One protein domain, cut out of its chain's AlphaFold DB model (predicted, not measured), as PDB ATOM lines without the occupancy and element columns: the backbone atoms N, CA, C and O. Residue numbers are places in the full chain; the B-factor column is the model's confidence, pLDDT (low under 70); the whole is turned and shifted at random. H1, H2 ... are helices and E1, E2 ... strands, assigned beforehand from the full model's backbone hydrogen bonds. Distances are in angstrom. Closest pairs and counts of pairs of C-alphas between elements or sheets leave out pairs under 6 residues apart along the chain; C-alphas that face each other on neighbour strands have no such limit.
ATOM      1  N   MET A   1       7.593  -7.226 -28.686       73.81
ATOM      2  CA  MET A   1       8.045  -6.124 -27.810       73.81
ATOM      3  C   MET A   1       7.127  -5.964 -26.606       73.81
ATOM      4  O   MET A   1       7.625  -6.045 -25.497       73.81
ATOM      5  N   GLU A   2       5.805  -5.900 -26.784       80.12
ATOM      6  CA  GLU A   2       4.824  -5.784 -25.683       80.12
ATOM      7  C   GLU A   2       4.997  -6.805 -24.543       80.12
ATOM      8  O   GLU A   2       4.963  -6.447 -23.370       80.12
ATOM      9  N   ARG A   3       5.309  -8.064 -24.870       81.62
ATOM     10  CA  ARG A   3       5.568  -9.099 -23.858       81.62
ATOM     11  C   ARG A   3       6.819  -8.841 -23.004       81.62
ATOM     12  O   ARG A   3       6.839  -9.232 -21.847       81.62
ATOM     13  N   VAL A   4       7.841  -8.185 -23.561       79.31
ATOM     14  CA  VAL A   4       9.047  -7.785 -22.811       79.31
ATOM     15  C   VAL A   4       8.694  -6.680 -21.823       79.31
ATOM     16  O   VAL A   4       9.090  -6.762 -20.667       79.31
ATOM     17  N   ARG A   5       7.892  -5.698 -22.258       83.31
ATOM     18  CA  ARG A   5       7.362  -4.657 -21.372       83.31
ATOM     19  C   ARG A   5       6.551  -5.265 -20.222       83.31
ATOM     20  O   ARG A   5       6.871  -4.972 -19.085       83.31
ATOM     21  N   SER A   6       5.613  -6.176 -20.500       84.00
ATOM     22  CA  SER A   6       4.808  -6.837 -19.454       84.00
ATOM     23  C   SER A   6       5.668  -7.522 -18.387       84.00
ATOM     24  O   SER A   6       5.477  -7.287 -17.201       84.00
ATOM     25  N   LEU A   7       6.652  -8.331 -18.801       82.00
ATOM     26  CA  LEU A   7       7.538  -9.035 -17.866       82.00
ATOM     27  C   LEU A   7       8.398  -8.065 -17.044       82.00
ATOM     28  O   LEU A   7       8.648  -8.287 -15.862       82.00
ATOM     29  N   TYR A   8       8.858  -6.983 -17.667       81.62
ATOM     30  CA  TYR A   8       9.633  -5.960 -16.977       81.62
ATOM     31  C   TYR A   8       8.783  -5.138 -15.997       81.62
ATOM     32  O   TYR A   8       9.261  -4.799 -14.916       81.62
ATOM     33  N   ASP A   9       7.525  -4.859 -16.335       82.75
ATOM     34  CA  ASP A   9       6.578  -4.176 -15.453       82.75
ATOM     35  C   ASP A   9       6.229  -5.050 -14.234       82.75
ATOM     36  O   ASP A   9       6.187  -4.543 -13.115       82.75
ATOM     37  N   GLU A  10       6.079  -6.369 -14.413       81.88
ATOM     38  CA  GLU A  10       5.915  -7.338 -13.315       81.88
ATOM     39  C   GLU A  10       7.128  -7.357 -12.370       81.88
ATOM     40  O   GLU A  10       6.970  -7.335 -11.145       81.88
ATOM     41  N   TYR A  11       8.347  -7.331 -12.925       81.75
ATOM     42  CA  TYR A  11       9.573  -7.193 -12.134       81.75
ATOM     43  C   TYR A  11       9.620  -5.856 -11.381       81.75
ATOM     44  O   TYR A  11       9.875  -5.835 -10.177       81.75
ATOM     45  N   LYS A  12       9.311  -4.734 -12.048       77.31
ATOM     46  CA  LYS A  12       9.242  -3.406 -11.412       77.31
ATOM     47  C   LYS A  12       8.194  -3.324 -10.307       77.31
ATOM     48  O   LYS A  12       8.407  -2.609  -9.332       77.31
ATOM     49  N   ALA A  13       7.089  -4.050 -10.445       81.25
ATOM     50  CA  ALA A  13       6.054  -4.157  -9.426       81.25
ATOM     51  C   ALA A  13       6.485  -5.007  -8.212       81.25
ATOM     52  O   ALA A  13       5.738  -5.087  -7.238       81.25
ATOM     53  N   GLY A  14       7.668  -5.634  -8.250       75.12
ATOM     54  CA  GLY A  14       8.189  -6.489  -7.182       75.12
ATOM     55  C   GLY A  14       7.538  -7.872  -7.127       75.12
ATOM     56  O   GLY A  14       7.655  -8.558  -6.116       75.12
ATOM     57  N   ILE A  15       6.827  -8.266  -8.189       73.88
ATOM     58  CA  ILE A  15       6.063  -9.522  -8.265       73.88
ATOM     59  C   ILE A  15       6.822 -10.583  -9.085       73.88
ATOM     60  O   ILE A  15       6.477 -11.762  -9.042       73.88
ATOM     61  N   GLY A  16       7.878 -10.190  -9.802       68.06
ATOM     62  CA  GLY A  16       8.675 -11.073 -10.656       68.06
ATOM     63  C   GLY A  16      10.168 -11.093 -10.327       68.06
ATOM     64  O   GLY A  16      10.673 -10.288  -9.546       68.06
ATOM     65  N   ASP A  17      10.877 -12.013 -10.978       78.31
ATOM     66  CA  ASP A  17      12.336 -12.104 -10.941       78.31
ATOM     67  C   ASP A  17      12.996 -11.022 -11.801       78.31
ATOM     68  O   ASP A  17      12.388 -10.457 -12.714       78.31
ATOM     69  N   LYS A  18      14.282 -10.758 -11.542       82.00
ATOM     70  CA  LYS A  18      15.082  -9.834 -12.350       82.00
ATOM     71  C   LYS A  18      15.072 -10.257 -13.820       82.00
ATOM     72  O   LYS A  18      15.590 -11.311 -14.180       82.00
ATOM     73  N   VAL A  19      14.538  -9.389 -14.677       83.94
ATOM     74  CA  VAL A  19      14.490  -9.611 -16.126       83.94
ATOM     75  C   VAL A  19      15.742  -9.038 -16.782       83.94
ATOM     76  O   VAL A  19      15.987  -7.834 -16.711       83.94
ATOM     77  N   ILE A  20      16.501  -9.901 -17.460       87.88
ATOM     78  CA  ILE A  20      17.598  -9.515 -18.352       87.88
ATOM     79  C   ILE A  20      17.242  -9.968 -19.766       87.88
ATOM     80  O   ILE A  20      16.920 -11.135 -19.995       87.88
ATOM     81  N   VAL A  21      17.294  -9.050 -20.730       88.50
ATOM     82  CA  VAL A  21      16.965  -9.339 -22.131       88.50
ATOM     83  C   VAL A  21      18.243  -9.563 -22.929       88.50
ATOM     84  O   VAL A  21      19.139  -8.731 -22.919       88.50
ATOM     85  N   ARG A  22      18.334 -10.662 -23.681       88.88
ATOM     86  CA  ARG A  22      19.460 -10.900 -24.598       88.88
ATOM     87  C   ARG A  22      18.978 -10.879 -26.035       88.88
ATOM     88  O   ARG A  22      18.030 -11.584 -26.378       88.88
ATOM     89  N   VAL A  23      19.634 -10.082 -26.869       88.06
ATOM     90  CA  VAL A  23      19.295  -9.922 -28.286       88.06
ATOM     91  C   VAL A  23      20.520 -10.250 -29.123       88.06
ATOM     92  O   VAL A  23      21.601  -9.729 -28.872       88.06
ATOM     93  N   GLU A  24      20.363 -11.112 -30.126       87.25
ATOM     94  CA  GLU A  24      21.441 -11.364 -31.082       87.25
ATOM     95  C   GLU A  24      21.653 -10.137 -31.980       87.25
ATOM     96  O   GLU A  24      20.717  -9.646 -32.611       87.25
ATOM     97  N   ASP A  25      22.896  -9.660 -32.063       85.50
ATOM     98  CA  ASP A  25      23.266  -8.490 -32.847       85.50
ATOM     99  C   ASP A  25      24.109  -8.858 -34.085       85.50
ATOM    100  O   ASP A  25      25.335  -9.015 -33.999       85.50
ATOM    101  N   PRO A  26      23.502  -8.917 -35.284       82.19
ATOM    102  CA  PRO A  26      24.202  -9.197 -36.534       82.19
ATOM    103  C   PRO A  26      25.252  -8.130 -36.887       82.19
ATOM    104  O   PRO A  26      26.121  -8.388 -37.727       82.19
ATOM    105  N   ARG A  27      25.192  -6.931 -36.285       79.44
ATOM    106  CA  ARG A  27      26.164  -5.844 -36.490       79.44
ATOM    107  C   ARG A  27      27.511  -6.164 -35.837       79.44
ATOM    108  O   ARG A  27      28.530  -5.720 -36.352       79.44
ATOM    109  N   GLN A  28      27.525  -6.982 -34.782       80.31
ATOM    110  CA  GLN A  28      28.743  -7.406 -34.074       80.31
ATOM    111  C   GLN A  28      29.442  -8.616 -34.715       80.31
ATOM    112  O   GLN A  28      30.430  -9.133 -34.195       80.31
ATOM    113  N   ARG A  29      28.947  -9.104 -35.856       76.19
ATOM    114  CA  ARG A  29      29.553 -10.231 -36.567       76.19
ATOM    115  C   ARG A  29      30.951  -9.859 -37.069       76.19
ATOM    116  O   ARG A  29      31.089  -8.978 -37.906       76.19
ATOM    117  N   THR A  30      31.971 -10.598 -36.638       67.06
ATOM    118  CA  THR A  30      33.372 -10.391 -37.058       67.06
ATOM    119  C   THR A  30      33.809 -11.284 -38.227       67.06
ATOM    120  O   THR A  30      34.844 -11.043 -38.841       67.06
ATOM    121  N   TRP A  31      33.012 -12.296 -38.590       63.84
ATOM    122  CA  TRP A  31      33.341 -13.262 -39.646       63.84
ATOM    123  C   TRP A  31      32.635 -12.919 -40.964       63.84
ATOM    124  O   TRP A  31      31.503 -13.364 -41.212       63.84
ATOM    125  N   PHE A  32      33.316 -12.158 -41.818       59.09
ATOM    126  CA  PHE A  32      32.939 -11.933 -43.215       59.09
ATOM    127  C   PHE A  32      33.929 -12.666 -44.138       59.09
ATOM    128  O   PHE A  32      35.134 -12.582 -43.939       59.09
ATOM    129  N   GLY A  33      33.431 -13.384 -45.151       54.91
ATOM    130  CA  GLY A  33      34.244 -13.709 -46.333       54.91
ATOM    131  C   GLY A  33      35.205 -14.909 -46.289       54.91
ATOM    132  O   GLY A  33      36.141 -14.926 -47.076       54.91
ATOM    133  N   THR A  34      35.002 -15.942 -45.461       50.41
ATOM    134  CA  THR A  34      35.845 -17.166 -45.545       50.41
ATOM    135  C   THR A  34      35.388 -18.197 -46.584       50.41
ATOM    136  O   THR A  34      36.052 -19.213 -46.759       50.41
ATOM    137  N   GLU A  35      34.267 -17.982 -47.274       54.78
ATOM    138  CA  GLU A  35      33.799 -18.884 -48.331       54.78
ATOM    139  C   GLU A  35      34.080 -18.250 -49.699       54.78
ATOM    140  O   GLU A  35      33.585 -17.160 -49.986       54.78
ATOM    141  N   ARG A  36      34.848 -18.927 -50.567       55.69
ATOM    142  CA  ARG A  36      34.871 -18.623 -52.010       55.69
ATOM    143  C   ARG A  36      33.464 -18.881 -52.557       55.69
ATOM    144  O   ARG A  36      33.141 -20.004 -52.928       55.69
ATOM    145  N   MET A  37      32.610 -17.864 -52.554       62.94
ATOM    146  CA  MET A  37      31.245 -17.943 -53.077       62.94
ATOM    147  C   MET A  37      31.155 -17.272 -54.447       62.94
ATOM    148  O   MET A  37      31.903 -16.342 -54.744       62.94
ATOM    149  N   SER A  38      30.228 -17.727 -55.295       70.50
ATOM    150  CA  SER A  38      29.932 -17.020 -56.543       70.50
ATOM    151  C   SER A  38      29.299 -15.655 -56.239       70.50
ATOM    152  O   SER A  38      28.565 -15.504 -55.257       70.50
ATOM    153  N   ARG A  39      29.531 -14.669 -57.117       67.19
ATOM    154  CA  ARG A  39      28.965 -13.310 -56.996       67.19
ATOM    155  C   ARG A  39      27.442 -13.304 -56.817       67.19
ATOM    156  O   ARG A  39      26.900 -12.420 -56.162       67.19
ATOM    157  N   GLU A  40      26.736 -14.279 -57.388       71.62
ATOM    158  CA  GLU A  40      25.278 -14.377 -57.275       71.62
ATOM    159  C   GLU A  40      24.831 -14.810 -55.869       71.62
ATOM    160  O   GLU A  40      23.894 -14.238 -55.309       71.62
ATOM    161  N   MET A  41      25.530 -15.778 -55.265       67.88
ATOM    162  CA  MET A  41      25.264 -16.213 -53.890       67.88
ATOM    163  C   MET A  41      25.612 -15.129 -52.872       67.88
ATOM    164  O   MET A  41      24.872 -14.932 -51.911       67.88
ATOM    165  N   GLU A  42      26.703 -14.399 -53.103       69.50
ATOM    166  CA  GLU A  42      27.069 -13.240 -52.291       69.50
ATOM    167  C   GLU A  42      25.970 -12.171 -52.340       69.50
ATOM    168  O   GLU A  42      25.494 -11.720 -51.299       69.50
ATOM    169  N   ARG A  43      25.472 -11.838 -53.537       69.50
ATOM    170  CA  ARG A  43      24.406 -10.843 -53.713       69.50
ATOM    171  C   ARG A  43      23.094 -11.263 -53.044       69.50
ATOM    172  O   ARG A  43      22.470 -10.429 -52.394       69.50
ATOM    173  N   LYS A  44      22.710 -12.544 -53.132       70.19
ATOM    174  CA  LYS A  44      21.540 -13.097 -52.421       70.19
ATOM    175  C   LYS A  44      21.720 -13.066 -50.902       70.19
ATOM    176  O   LYS A  44      20.791 -12.687 -50.203       70.19
ATOM    177  N   LYS A  45      22.908 -13.405 -50.381       67.62
ATOM    178  CA  LYS A  45      23.202 -13.312 -48.939       67.62
ATOM    179  C   LYS A  45      23.189 -11.865 -48.444       67.62
ATOM    180  O   LYS A  45      22.766 -11.631 -47.321       67.62
ATOM    181  N   LEU A  46      23.643 -10.906 -49.254       66.69
ATOM    182  CA  LEU A  46      23.635  -9.476 -48.922       66.69
ATOM    183  C   LEU A  46      22.222  -8.872 -48.951       66.69
ATOM    184  O   LEU A  46      21.921  -7.965 -48.168       66.69
ATOM    185  N   GLN A  47      21.343  -9.382 -49.817       64.81
ATOM    186  CA  GLN A  47      19.928  -9.016 -49.871       64.81
ATOM    187  C   GLN A  47      19.201  -9.526 -48.618       64.81
ATOM    188  O   GLN A  47      18.819 -10.683 -48.519       64.81
ATOM    189  N   GLY A  48      19.037  -8.642 -47.634       69.94
ATOM    190  CA  GLY A  48      18.381  -8.943 -46.355       69.94
ATOM    191  C   GLY A  48      19.220  -8.559 -45.138       69.94
ATOM    192  O   GLY A  48      18.663  -8.237 -44.091       69.94
ATOM    193  N   VAL A  49      20.547  -8.450 -45.294       73.00
ATOM    194  CA  VAL A  49      21.459  -8.036 -44.206       73.00
ATOM    195  C   VAL A  49      21.100  -6.649 -43.681       73.00
ATOM    196  O   VAL A  49      21.138  -6.416 -42.476       73.00
ATOM    197  N   GLY A  50      20.719  -5.732 -44.573       79.69
ATOM    198  CA  GLY A  50      20.291  -4.386 -44.189       79.69
ATOM    199  C   GLY A  50      19.028  -4.374 -43.322       79.69
ATOM    200  O   GLY A  50      18.975  -3.619 -42.357       79.69
ATOM    201  N   SER A  51      18.046  -5.236 -43.620       83.19
ATOM    202  CA  SER A  51      16.818  -5.348 -42.815       83.19
ATOM    203  C   SER A  51      17.129  -5.890 -41.425       83.19
ATOM    204  O   SER A  51      16.759  -5.291 -40.428       83.19
ATOM    205  N   VAL A  52      17.914  -6.965 -41.362       81.19
ATOM    206  CA  VAL A  52      18.280  -7.629 -40.105       81.19
ATOM    207  C   VAL A  52      19.113  -6.708 -39.200       81.19
ATOM    208  O   VAL A  52      18.906  -6.666 -37.990       81.19
ATOM    209  N   LYS A  53      20.006  -5.889 -39.775       85.00
ATOM    210  CA  LYS A  53      20.731  -4.849 -39.025       85.00
ATOM    211  C   LYS A  53      19.819  -3.726 -38.526       85.00
ATOM    212  O   LYS A  53      20.061  -3.208 -37.440       85.00
ATOM    213  N   ARG A  54      18.805  -3.337 -39.305       87.81
ATOM    214  CA  ARG A  54      17.823  -2.325 -38.892       87.81
ATOM    215  C   ARG A  54      17.005  -2.824 -37.706       87.81
ATOM    216  O   ARG A  54      16.888  -2.099 -36.727       87.81
ATOM    217  N   ASP A  55      16.507  -4.053 -37.773       87.56
ATOM    218  CA  ASP A  55      15.697  -4.638 -36.702       87.56
ATOM    219  C   ASP A  55      16.490  -4.729 -35.391       87.56
ATOM    220  O   ASP A  55      15.962  -4.408 -34.330       87.56
ATOM    221  N   ALA A  56      17.782  -5.075 -35.463       87.62
ATOM    222  CA  ALA A  56      18.672  -5.064 -34.301       87.62
ATOM    223  C   ALA A  56      18.822  -3.666 -33.678       87.62
ATOM    224  O   ALA A  56      18.813  -3.542 -32.456       87.62
ATOM    225  N   SER A  57      18.917  -2.610 -34.496       90.06
ATOM    226  CA  SER A  57      18.916  -1.230 -33.992       90.06
ATOM    227  C   SER A  57      17.584  -0.851 -33.339       90.06
ATOM    228  O   SER A  57      17.597  -0.244 -32.278       90.06
ATOM    229  N   ILE A  58      16.444  -1.251 -33.917       91.94
ATOM    230  CA  ILE A  58      15.119  -0.976 -33.331       91.94
ATOM    231  C   ILE A  58      14.993  -1.635 -31.951       91.94
ATOM    232  O   ILE A  58      14.465  -1.025 -31.025       91.94
ATOM    233  N   TRP A  59      15.483  -2.868 -31.794       91.12
ATOM    234  CA  TRP A  59      15.506  -3.541 -30.492       91.12
ATOM    235  C   TRP A  59      16.402  -2.834 -29.479       91.12
ATOM    236  O   TRP A  59      15.994  -2.673 -28.333       91.12
ATOM    237  N   ASP A  60      17.592  -2.409 -29.897       91.81
ATOM    238  CA  ASP A  60      18.523  -1.660 -29.054       91.81
ATOM    239  C   ASP A  60      17.887  -0.348 -28.551       91.81
ATOM    240  O   ASP A  60      17.857  -0.101 -27.347       91.81
ATOM    241  N   ASP A  61      17.283   0.439 -29.445       93.69
ATOM    242  CA  ASP A  61      16.601   1.690 -29.087       93.69
ATOM    243  C   ASP A  61      15.395   1.442 -28.163       93.69
ATOM    244  O   ASP A  61      15.241   2.116 -27.145       93.69
ATOM    245  N   TYR A  62      14.580   0.424 -28.459       92.38
ATOM    246  CA  TYR A  62      13.418   0.061 -27.644       92.38
ATOM    247  C   TYR A  62      13.798  -0.366 -26.219       92.38
ATOM    248  O   TYR A  62      13.143   0.026 -25.253       92.38
ATOM    249  N   LEU A  63      14.847  -1.181 -26.065       90.31
ATOM    250  CA  LEU A  63      15.290  -1.667 -24.755       90.31
ATOM    251  C   LEU A  63      15.936  -0.549 -23.927       90.31
ATOM    252  O   LEU A  63      15.685  -0.475 -22.722       90.31
ATOM    253  N   LYS A  64      16.678   0.360 -24.577       90.75
ATOM    254  CA  LYS A  64      17.185   1.597 -23.956       90.75
ATOM    255  C   LYS A  64      16.053   2.471 -23.433       90.75
ATOM    256  O   LYS A  64      16.115   2.907 -22.289       90.75
ATOM    257  N   GLU A  65      15.022   2.704 -24.245       91.00
ATOM    258  CA  GLU A  65      13.862   3.512 -23.854       91.00
ATOM    259  C   GLU A  65      13.087   2.868 -22.695       91.00
ATOM    260  O   GLU A  65      12.653   3.554 -21.771       91.00
ATOM    261  N   LEU A  66      12.950   1.538 -22.707       87.50
ATOM    262  CA  LEU A  66      12.275   0.798 -21.640       87.50
ATOM    263  C   LEU A  66      13.064   0.818 -20.313       87.50
ATOM    264  O   LEU A  66      12.463   0.702 -19.243       87.50
ATOM    265  N   GLY A  67      14.391   0.966 -20.370       87.31
ATOM    266  CA  GLY A  67      15.279   0.962 -19.201       87.31
ATOM    267  C   GLY A  67      15.491  -0.427 -18.586       87.31
ATOM    268  O   GLY A  67      15.882  -0.539 -17.422       87.31
ATOM    269  N   VAL A  68      15.193  -1.491 -19.336       86.94
ATOM    270  CA  VAL A  68      15.450  -2.875 -18.916       86.94
ATOM    271  C   VAL A  68      16.935  -3.197 -19.061       86.94
ATOM    272  O   VAL A  68      17.603  -2.679 -19.949       86.94
ATOM    273  N   GLU A  69      17.468  -4.057 -18.195       89.12
ATOM    274  CA  GLU A  69      18.834  -4.551 -18.350       89.12
ATOM    275  C   GLU A  69      18.886  -5.499 -19.552       89.12
ATOM    276  O   GLU A  69      18.110  -6.457 -19.637       89.12
ATOM    277  N   TYR A  70      19.764  -5.218 -20.512       92.06
ATOM    278  CA  TYR A  70      19.858  -6.019 -21.725       92.06
ATOM    279  C   TYR A  70      21.289  -6.148 -22.241       92.06
ATOM    280  O   TYR A  70      22.156  -5.325 -21.954       92.06
ATOM    281  N   GLU A  71      21.521  -7.197 -23.026       90.38
ATOM    282  CA  GLU A  71      22.803  -7.496 -23.652       90.38
ATOM    283  C   GLU A  71      22.617  -7.757 -25.149       90.38
ATOM    284  O   GLU A  71      21.823  -8.608 -25.564       90.38
ATOM    285  N   MET A  72      23.391  -7.041 -25.964       88.38
ATOM    286  CA  MET A  72      23.498  -7.285 -27.401       88.38
ATOM    287  C   MET A  72      24.610  -8.312 -27.632       88.38
ATOM    288  O   MET A  72      25.789  -7.999 -27.473       88.38
ATOM    289  N   VAL A  73      24.249  -9.538 -27.999       87.06
ATOM    290  CA  VAL A  73      25.166 -10.679 -28.106       87.06
ATOM    291  C   VAL A  73      25.560 -10.903 -29.563       87.06
ATOM    292  O   VAL A  73      24.701 -11.018 -30.434       87.06
ATOM    293  N   ALA A  74      26.856 -11.016 -29.853       82.31
ATOM    294  CA  ALA A  74      27.307 -11.330 -31.205       82.31
ATOM    295  C   ALA A  74      26.840 -12.736 -31.647       82.31
ATOM    296  O   ALA A  74      26.918 -13.685 -30.857       82.31
ATOM    297  N   PRO A  75      26.423 -12.915 -32.914       79.19
ATOM    298  CA  PRO A  75      26.004 -14.213 -33.421       79.19
ATOM    299  C   PRO A  75      27.153 -15.214 -33.325       79.19
ATOM    300  O   PRO A  75      28.248 -14.997 -33.861       79.19
ATOM    301  N   LYS A  76      26.905 -16.343 -32.657       72.25
ATOM    302  CA  LYS A  76      27.880 -17.434 -32.593       72.25
ATOM    303  C   LYS A  76      27.934 -18.147 -33.937       72.25
ATOM    304  O   LYS A  76      26.925 -18.328 -34.618       72.25
ATOM    305  N   ARG A  77      29.132 -18.589 -34.322       59.91
ATOM    306  CA  ARG A  77      29.350 -19.379 -35.539       59.91
ATOM    307  C   ARG A  77      28.833 -20.806 -35.330       59.91
ATOM    308  O   ARG A  77      29.608 -21.748 -35.211       59.91
TER     309      ARG A  77
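This is residues 1 to 77 of the 111 residues of an uncharacterized protein of Bacteroides fragilis str. 3783N1-8 (UniProt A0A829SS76). What does the model look like at first sight? It is a long thin rod: the later part of the long helix H3, its residues 56 to 64, packs along a small ribbon of two parallel strands, E1 and E2, with H1 toward one end of the rod and the short H2 at the other. Residues 34 to 41 and 43 to 48, which take in most of H2, stick out free of the body. What is it made of? The printed part has 77 residues with three named helices and two named strands in the order H1 E1 H2 H3 E2, of mixed class, and the sheet's order is E1, E2. How compact is it? It is only just loose, close to extended, with a radius of gyration of the C-alphas of 16.7 A and spans of 55 by 20 by 15 A.

What is near the first helix? H1, residues 2 to 12, and H3, residues 49 to 66, are close but not clearly touching, the closest C-alphas being those of Arg 5 and Leu 66, 7.3 A apart. They run the same way at a shallow tilt of 29 degrees. How do the strands pair? E1, residues 20 to 24, and E2, residues 69 to 73, are parallel at 22 degrees; N 21 and O 69 are 2.9 A apart and N 71 and O 21 are 2.8 A apart, within hydrogen-bond range. What comes between these strands? H2, residues 39 to 46, and H3 lie between them in a strand-helix-strand unit, two parallel neighbour strands with helices between, whose crossover is right-handed. H2 and H3 meet only through their link, while H2 is apart from H1 and E2. How near is H3 to the strands? Its closest C-alphas to E1 are those of Ala 56 and Glu 24, 7.6 A apart, and to E2 those of Leu 63 and Tyr 70, 7.0 A apart. In H1, H2 and H3 every O i to N i+4 pair is within hydrogen-bond range.

Where does the first element begin? C-alpha 2 of H1 is at (4.824, -5.784, -25.683), and H1 is 15.1 A long. Which element is longest? H3 measures 25.9 A, from C-alpha 49 at (21.459, -8.036, -44.206) to C-alpha 66. How long are the others? E1 measures 13.4 A, H2 10.4 A and E2 13.1 A, with E2 ending at C-alpha 73, (25.166, -10.679, -28.106).

How far does it reach? The two C-alphas farthest apart, those of Gly 14 and Ser 38, are 55.0 A apart. Is the printed part whole? It has no cut, and the link from E1 to H2, residues 25 to 38, is long. Where is confidence low? The mean pLDDT of the printed part is 78.8, and 18 residues are under 70, among them residues 30 to 37 and 45 to 48.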